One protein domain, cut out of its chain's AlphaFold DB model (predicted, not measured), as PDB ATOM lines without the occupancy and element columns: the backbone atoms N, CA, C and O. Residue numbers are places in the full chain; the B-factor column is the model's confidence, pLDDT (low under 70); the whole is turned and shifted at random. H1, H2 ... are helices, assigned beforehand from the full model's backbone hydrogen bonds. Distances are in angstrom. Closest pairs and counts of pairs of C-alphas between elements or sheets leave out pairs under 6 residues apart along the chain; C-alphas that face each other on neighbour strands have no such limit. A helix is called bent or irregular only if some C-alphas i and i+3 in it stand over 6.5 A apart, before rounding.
ATOM      1  N   TYR A 124      82.255 118.267 129.612       77.75
ATOM      2  CA  TYR A 124      82.951 117.476 128.581       77.75
ATOM      3  C   TYR A 124      81.992 116.800 127.600       77.75
ATOM      4  O   TYR A 124      82.233 116.793 126.396       77.75
ATOM      5  N   PHE A 125      80.879 116.276 128.115       81.12
ATOM      6  CA  PHE A 125      79.875 115.587 127.313       81.12
ATOM      7  C   PHE A 125      79.251 116.503 126.250       81.12
ATOM      8  O   PHE A 125      79.187 116.137 125.081       81.12
ATOM      9  N   GLY A 126      78.884 117.734 126.617       81.00
ATOM     10  CA  GLY A 126      78.292 118.691 125.675       81.00
ATOM     11  C   GLY A 126      79.282 119.240 124.672       81.00
ATOM     12  O   GLY A 126      78.925 119.457 123.518       81.00
ATOM     13  N   ILE A 127      80.535 119.433 125.094       83.81
ATOM     14  CA  ILE A 127      81.610 119.828 124.182       83.81
ATOM     15  C   ILE A 127      81.838 118.722 123.145       83.81
ATOM     16  O   ILE A 127      81.906 119.020 121.957       83.81
ATOM     17  N   SER A 128      81.899 117.458 123.577       86.31
ATOM     18  CA  SER A 128      82.129 116.313 122.690       86.31
ATOM     19  C   SER A 128      80.981 116.107 121.697       86.31
ATOM     20  O   SER A 128      81.215 116.038 120.492       86.31
ATOM     21  N   ILE A 129      79.730 116.108 122.173       89.00
ATOM     22  CA  ILE A 129      78.550 115.967 121.303       89.00
ATOM     23  C   ILE A 129      78.455 117.132 120.320       89.00
ATOM     24  O   ILE A 129      78.235 116.914 119.131       89.00
ATOM     25  N   GLY A 130      78.657 118.365 120.793       87.81
ATOM     26  CA  GLY A 130      78.643 119.542 119.929       87.81
ATOM     27  C   GLY A 130      79.725 119.479 118.850       87.81
ATOM     28  O   GLY A 130      79.437 119.749 117.687       87.81
ATOM     29  N   ALA A 131      80.944 119.069 119.211       88.94
ATOM     30  CA  ALA A 131      82.040 118.892 118.261       88.94
ATOM     31  C   ALA A 131      81.748 117.781 117.241       88.94
ATOM     32  O   ALA A 131      82.027 117.961 116.057       88.94
ATOM     33  N   PHE A 132      81.146 116.670 117.671       91.38
ATOM     34  CA  PHE A 132      80.768 115.570 116.787       91.38
ATOM     35  C   PHE A 132      79.684 115.986 115.785       91.38
ATOM     36  O   PHE A 132      79.847 115.783 114.582       91.38
ATOM     37  N   ILE A 133      78.614 116.636 116.255       91.62
ATOM     38  CA  ILE A 133      77.536 117.138 115.391       91.62
ATOM     39  C   ILE A 133      78.092 118.173 114.404       91.62
ATOM     40  O   ILE A 133      77.870 118.045 113.200       91.62
ATOM     41  N   LEU A 134      78.871 119.149 114.883       90.50
ATOM     42  CA  LEU A 134      79.483 120.168 114.028       90.50
ATOM     43  C   LEU A 134      80.412 119.542 112.976       90.50
ATOM     44  O   LEU A 134      80.307 119.876 111.799       90.50
ATOM     45  N   GLY A 135      81.279 118.609 113.379       90.06
ATOM     46  CA  GLY A 135      82.191 117.909 112.474       90.06
ATOM     47  C   GLY A 135      81.455 117.073 111.427       90.06
ATOM     48  O   GLY A 135      81.800 117.131 110.249       90.06
ATOM     49  N   SER A 136      80.398 116.357 111.824       91.31
ATOM     50  CA  SER A 136      79.563 115.593 110.888       91.31
ATOM     51  C   SER A 136      78.885 116.503 109.855       91.31
ATOM     52  O   SER A 136      78.917 116.205 108.663       91.31
ATOM     53  N   GLY A 137      78.376 117.668 110.275       90.50
ATOM     54  CA  GLY A 137      77.812 118.667 109.366       90.50
ATOM     55  C   GLY A 137      78.854 119.241 108.402       90.50
ATOM     56  O   GLY A 137      78.592 119.339 107.203       90.50
ATOM     57  N   MET A 138      80.058 119.550 108.893       89.31
ATOM     58  CA  MET A 138      81.167 120.020 108.053       89.31
ATOM     59  C   MET A 138      81.565 118.994 106.984       89.31
ATOM     60  O   MET A 138      81.850 119.381 105.851       89.31
ATOM     61  N   ALA A 139      81.551 117.700 107.323       89.12
ATOM     62  CA  ALA A 139      81.858 116.620 106.388       89.12
ATOM     63  C   ALA A 139      80.797 116.463 105.289       89.12
ATOM     64  O   ALA A 139      81.155 116.208 104.143       89.12
ATOM     65  N   VAL A 140      79.512 116.630 105.620       88.81
ATOM     66  CA  VAL A 140      78.406 116.490 104.657       88.81
ATOM     67  C   VAL A 140      78.308 117.698 103.729       88.81
ATOM     68  O   VAL A 140      78.128 117.543 102.525       88.81
ATOM     69  N   VAL A 141      78.407 118.907 104.282       87.88
ATOM     70  CA  VAL A 141      78.154 120.145 103.529       87.88
ATOM     71  C   VAL A 141      79.418 120.666 102.828       87.88
ATOM     72  O   VAL A 141      79.330 121.473 101.905       87.88
ATOM     73  N   GLY A 142      80.608 120.209 103.235       86.62
ATOM     74  CA  GLY A 142      81.871 120.634 102.628       86.62
ATOM     75  C   GLY A 142      82.199 122.097 102.929       86.62
ATOM     76  O   GLY A 142      82.711 122.830 102.089       86.62
ATOM     77  N   THR A 143      81.866 122.574 104.121       86.75
ATOM     78  CA  THR A 143      82.134 123.954 104.537       86.75
ATOM     79  C   THR A 143      82.260 124.026 106.045       86.75
ATOM     80  O   THR A 143      81.786 123.149 106.764       86.75
ATOM     81  N   CYS A 144      82.914 125.068 106.533       86.19
ATOM     82  CA  CYS A 144      83.049 125.324 107.957       86.19
ATOM     83  C   CYS A 144      82.481 126.711 108.277       86.19
ATOM     84  O   CYS A 144      82.429 127.566 107.390       86.19
ATOM     85  N   PRO A 145      82.072 126.978 109.529       82.00
ATOM     86  CA  PRO A 145      81.395 128.227 109.888       82.00
ATOM     87  C   PRO A 145      82.202 129.487 109.532       82.00
ATOM     88  O   PRO A 145      81.614 130.522 109.236       82.00
ATOM     89  N   GLY A 146      83.537 129.400 109.501       82.69
ATOM     90  CA  GLY A 146      84.408 130.507 109.093       82.69
ATOM     91  C   GLY A 146      84.509 130.731 107.577       82.69
ATOM     92  O   GLY A 146      84.900 131.816 107.161       82.69
ATOM     93  N   LEU A 147      84.159 129.739 106.752       87.31
ATOM     94  CA  LEU A 147      84.239 129.818 105.288       87.31
ATOM     95  C   LEU A 147      82.915 130.195 104.632       87.31
ATOM     96  O   LEU A 147      82.944 130.688 103.510       87.31
ATOM     97  N   VAL A 148      81.772 129.997 105.299       88.62
ATOM     98  CA  VAL A 148      80.442 130.223 104.700       88.62
ATOM     99  C   VAL A 148      80.321 131.627 104.097       88.62
ATOM    100  O   VAL A 148      79.905 131.770 102.950       88.62
ATOM    101  N   GLY A 149      80.753 132.665 104.823       86.25
ATOM    102  CA  GLY A 149      80.720 134.043 104.315       86.25
ATOM    103  C   GLY A 149      81.630 134.270 103.103       86.25
ATOM    104  O   GLY A 149      81.276 135.011 102.190       86.25
ATOM    105  N   ILE A 150      82.773 133.584 103.057       87.94
ATOM    106  CA  ILE A 150      83.753 133.689 101.968       87.94
ATOM    107  C   ILE A 150      83.256 132.934 100.733       87.94
ATOM    108  O   ILE A 150      83.387 133.431  99.624       87.94
ATOM    109  N   GLN A 151      82.613 131.779 100.916       87.12
ATOM    110  CA  GLN A 151      81.990 131.015  99.833       87.12
ATOM    111  C   GLN A 151      80.846 131.783  99.162       87.12
ATOM    112  O   GLN A 151      80.705 131.722  97.942       87.12
ATOM    113  N   ILE A 152      80.059 132.532  99.942       88.06
ATOM    114  CA  ILE A 152      79.029 133.428  99.398       88.06
ATOM    115  C   ILE A 152      79.682 134.561  98.604       88.06
ATOM    116  O   ILE A 152      79.266 134.823  97.479       88.06
ATOM    117  N   GLY A 153      80.731 135.188  99.149       84.19
ATOM    118  CA  GLY A 153      81.493 136.224  98.442       84.19
ATOM    119  C   GLY A 153      82.145 135.724  97.147       84.19
ATOM    120  O   GLY A 153      82.190 136.454  96.164       84.19
ATOM    121  N   ALA A 154      82.581 134.463  97.124       81.75
ATOM    122  CA  ALA A 154      83.160 133.802  95.957       81.75
ATOM    123  C   ALA A 154      82.115 133.286  94.944       81.75
ATOM    124  O   ALA A 154      82.493 132.767  93.895       81.75
ATOM    125  N   GLY A 155      80.812 133.401  95.233       80.94
ATOM    126  CA  GLY A 155      79.739 133.010  94.313       80.94
ATOM    127  C   GLY A 155      79.455 131.504  94.237       80.94
ATOM    128  O   GLY A 155      78.893 131.036  93.247       80.94
ATOM    129  N   VAL A 156      79.813 130.721  95.261       81.06
ATOM    130  CA  VAL A 156      79.509 129.280  95.299       81.06
ATOM    131  C   VAL A 156      78.002 129.078  95.498       81.06
ATOM    132  O   VAL A 156      77.461 129.397  96.556       81.06
ATOM    133  N   HIS A 157      77.318 128.498  94.506       77.06
ATOM    134  CA  HIS A 157      75.850 128.377  94.488       77.06
ATOM    135  C   HIS A 157      75.267 127.674  95.731       77.06
ATOM    136  O   HIS A 157      74.244 128.084  96.275       77.06
ATOM    137  N   ASN A 158      75.965 126.659  96.245       81.12
ATOM    138  CA  ASN A 158      75.513 125.877  97.400       81.12
ATOM    139  C   ASN A 158      75.679 126.611  98.747       81.12
ATOM    140  O   ASN A 158      75.084 126.208  99.747       81.12
ATOM    141  N   ALA A 159      76.455 127.700  98.798       85.06
ATOM    142  CA  ALA A 159      76.790 128.381 100.048       85.06
ATOM    143  C   ALA A 159      75.589 129.094 100.691       85.06
ATOM    144  O   ALA A 159      75.513 129.201 101.915       85.06
ATOM    145  N   VAL A 160      74.624 129.542  99.882       87.62
ATOM    146  CA  VAL A 160      73.407 130.207 100.377       87.62
ATOM    147  C   VAL A 160      72.523 129.225 101.151       87.62
ATOM    148  O   VAL A 160      72.044 129.550 102.236       87.62
ATOM    149  N   PHE A 161      72.366 127.998 100.644       89.69
ATOM    150  CA  PHE A 161      71.606 126.945 101.323       89.69
ATOM    151  C   PHE A 161      72.276 126.517 102.630       89.69
ATOM    152  O   PHE A 161      71.606 126.377 103.654       89.69
ATOM    153  N   THR A 162      73.605 126.397 102.626       89.19
ATOM    154  CA  THR A 162      74.397 126.179 103.842       89.19
ATOM    155  C   THR A 162      74.145 127.267 104.878       89.19
ATOM    156  O   THR A 162      73.914 126.954 106.045       89.19
ATOM    157  N   LEU A 163      74.198 128.542 104.478       90.44
ATOM    158  CA  LEU A 163      73.981 129.653 105.400       90.44
ATOM    159  C   LEU A 163      72.569 129.615 105.985       90.44
ATOM    160  O   LEU A 163      72.413 129.773 107.193       90.44
ATOM    161  N   ALA A 164      71.555 129.358 105.158       91.81
ATOM    162  CA  ALA A 164      70.178 129.217 105.623       91.81
ATOM    163  C   ALA A 164      70.041 128.077 106.648       91.81
ATOM    164  O   ALA A 164      69.454 128.276 107.713       91.81
ATOM    165  N   GLY A 165      70.651 126.917 106.380       90.81
ATOM    166  CA  GLY A 165      70.693 125.793 107.317       90.81
ATOM    167  C   GLY A 165      71.437 126.122 108.615       90.81
ATOM    168  O   GLY A 165      70.960 125.792 109.699       90.81
ATOM    169  N   ALA A 166      72.565 126.831 108.531       90.19
ATOM    170  CA  ALA A 166      73.336 127.265 109.695       90.19
ATOM    171  C   ALA A 166      72.559 128.269 110.563       90.19
ATOM    172  O   ALA A 166      72.584 128.170 111.792       90.19
ATOM    173  N   LEU A 167      71.834 129.205 109.943       91.75
ATOM    174  CA  LEU A 167      70.962 130.150 110.644       91.75
ATOM    175  C   LEU A 167      69.790 129.430 111.311       91.75
ATOM    176  O   LEU A 167      69.567 129.621 112.506       91.75
ATOM    177  N   ALA A 168      69.095 128.553 110.583       93.44
ATOM    178  CA  ALA A 168      68.001 127.755 111.131       93.44
ATOM    179  C   ALA A 168      68.468 126.879 112.304       93.44
ATOM    180  O   ALA A 168      67.829 126.859 113.355       93.44
ATOM    181  N   GLY A 169      69.624 126.221 112.169       90.06
ATOM    182  CA  GLY A 169      70.240 125.434 113.237       90.06
ATOM    183  C   GLY A 169      70.636 126.280 114.449       90.06
ATOM    184  O   GLY A 169      70.417 125.859 115.582       90.06
ATOM    185  N   THR A 170      71.156 127.492 114.233       89.81
ATOM    186  CA  THR A 170      71.506 128.426 115.319       89.81
ATOM    187  C   THR A 170      70.264 128.902 116.069       89.81
ATOM    188  O   THR A 170      70.271 128.931 117.297       89.81
ATOM    189  N   VAL A 171      69.179 129.228 115.356       92.56
ATOM    190  CA  VAL A 171      67.895 129.618 115.964       92.56
ATOM    191  C   VAL A 171      67.296 128.455 116.754       92.56
ATOM    192  O   VAL A 171      66.894 128.635 117.903       92.56
ATOM    193  N   LEU A 172      67.292 127.253 116.175       92.38
ATOM    194  CA  LEU A 172      66.792 126.055 116.845       92.38
ATOM    195  C   LEU A 172      67.610 125.731 118.101       92.38
ATOM    196  O   LEU A 172      67.038 125.441 119.151       92.38
ATOM    197  N   TYR A 173      68.940 125.833 118.023       87.69
ATOM    198  CA  TYR A 173      69.811 125.664 119.181       87.69
ATOM    199  C   TYR A 173      69.561 126.736 120.244       87.69
ATOM    200  O   TYR A 173      69.485 126.396 121.419       87.69
ATOM    201  N   GLY A 174      69.374 128.002 119.858       87.88
ATOM    202  CA  GLY A 174      69.049 129.088 120.787       87.88
ATOM    203  C   GLY A 174      67.729 128.862 121.530       87.88
ATOM    204  O   GLY A 174      67.642 129.128 122.726       87.88
ATOM    205  N   LEU A 175      66.719 128.293 120.862       88.94
ATOM    206  CA  LEU A 175      65.450 127.930 121.503       88.94
ATOM    207  C   LEU A 175      65.593 126.719 122.445       88.94
ATOM    208  O   LEU A 175      64.924 126.644 123.475       88.94
ATOM    209  N   MET A 176      66.480 125.780 122.106       86.44
ATOM    210  CA  MET A 176      66.732 124.555 122.874       86.44
ATOM    211  C   MET A 176      67.837 124.703 123.932       86.44
ATOM    212  O   MET A 176      68.020 123.802 124.752       86.44
ATOM    213  N   GLU A 177      68.545 125.834 123.969       82.81
ATOM    214  CA  GLU A 177      69.608 126.137 124.930       82.81
ATOM    215  C   GLU A 177      69.216 125.844 126.390       82.81
ATOM    216  O   GLU A 177      69.986 125.147 127.061       82.81
ATOM    217  N   PRO A 178      68.045 126.268 126.915       79.88
ATOM    218  CA  PRO A 178      67.680 125.968 128.301       79.88
ATOM    219  C   PRO A 178      67.545 124.460 128.565       79.88
ATOM    220  O   PRO A 178      67.911 123.986 129.637       79.88
ATOM    221  N   TYR A 179      67.086 123.672 127.594       79.62
ATOM    222  CA  TYR A 179      66.953 122.220 127.749       79.62
ATOM    223  C   TYR A 179      68.311 121.517 127.663       79.62
ATOM    224  O   TYR A 179      68.638 120.680 128.507       79.62
ATOM    225  N   VAL A 180      69.139 121.906 126.691       77.69
ATOM    226  CA  VAL A 180      70.471 121.325 126.471       77.69
ATOM    227  C   VAL A 180      71.414 121.649 127.630       77.69
ATOM    228  O   VAL A 180      72.166 120.781 128.080       77.69
ATOM    229  N   THR A 181      71.371 122.876 128.152       74.25
ATOM    230  CA  THR A 181      72.206 123.290 129.291       74.25
ATOM    231  C   THR A 181      71.815 122.580 130.583       74.25
ATOM    232  O   THR A 181      72.703 122.220 131.354       74.25
ATOM    233  N   ASN A 182      70.526 122.303 130.794       73.56
ATOM    234  CA  ASN A 182      70.059 121.510 131.930       73.56
ATOM    235  C   ASN A 182      70.497 120.041 131.833       73.56
ATOM    236  O   ASN A 182      70.952 119.483 132.831       73.56
ATOM    237  N   LEU A 183      70.437 119.439 130.640       71.69
ATOM    238  CA  LEU A 183      70.893 118.061 130.410       71.69
ATOM    239  C   LEU A 183      72.414 117.903 130.501       71.69
ATOM    240  O   LEU A 183      72.912 116.853 130.896       71.69
ATOM    241  N   THR A 184      73.156 118.945 130.127       69.88
ATOM    242  CA  THR A 184      74.615 118.871 129.967       69.88
ATOM    243  C   THR A 184      75.385 119.579 131.081       69.88
ATOM    244  O   THR A 184      76.599 119.797 130.976       69.88
ATOM    245  N   LYS A 185      74.693 119.968 132.155       66.88
ATOM    246  CA  LYS A 185      75.308 120.644 133.293       66.88
ATOM    247  C   LYS A 185      76.338 119.707 133.933       66.88
ATOM    248  O   LYS A 185      75.969 118.631 134.403       66.88
ATOM    249  N   PRO A 186      77.627 120.078 133.971       65.12
ATOM    250  CA  PRO A 186      78.617 119.227 134.604       65.12
ATOM    251  C   PRO A 186      78.369 119.189 136.117       65.12
ATOM    252  O   PRO A 186      78.155 120.226 136.747       65.12
TER     253      PRO A 186
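Overview. This is residues 124 to 186 of the 294 residues of the protein "Sulf_transp domain-containing protein" of Mizuhopecten yessoensis (UniProt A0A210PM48). Two long helices, H1 and H3, run opposite ways as the two sides of a long, narrow, open frame, with short H2 and its links at one end. H3 kinks near residue 176, and the last residues come back toward the beginning of H1, nearly closing the frame at the other end; residues 167 to 179 of H3 stand free. The printed part has 63 residues, with three named helices in the order H1, H2, H3 and no named strand; the class is all helix. It is loose, with a radius of gyration of the C-alphas of 13.6 A, and a rod in outline, spanning 42 by 21 by 15 A.

Arrangement. H1, residues 124 to 141, is followed by a short link of 6 residues to H2, residues 148 to 153, from which it is apart. A tight link of 5 residues leads on to H3, residues 159 to 183. H2 and H3 form a helical hairpin, opposite ways at a shallow tilt of 22 degrees. H2 touches H3 at residues 159 to 163 alone; their closest C-alphas, of Ile 152 and Ala 159, are 5.6 A apart. H1 and H3 are close but not clearly touching: their closest C-alphas, of Val 141 and Thr 162, are 7.1 A apart. They run opposite ways at a shallow tilt of 16 degrees, with centres 12.9 A apart. In H1 and H2 every O i to N i+4 pair is within hydrogen-bond range; in H3, 19 of 21 are.

Along the chain. H1 begins at C-alpha 124 (82.951, 117.476, 128.581) and is 25.6 A long. H2 is 8.7 A long. H3 is 32.6 A long and ends at C-alpha 183 (70.893, 118.061, 130.410). It is irregular, with C-alphas 175 and 178 7.4 A apart, and its kink near residue 176 is of 62 degrees.

Size, cuts and confidence. The two C-alphas farthest apart, of Gly 155 and Pro 186, are 42.6 A apart, while those of Tyr 124 and Pro 186, the first and last printed, are 7.6 A apart. The printed part has no cut and no long link. Its mean pLDDT is 85.2, and residues 184 to 186 are under 70.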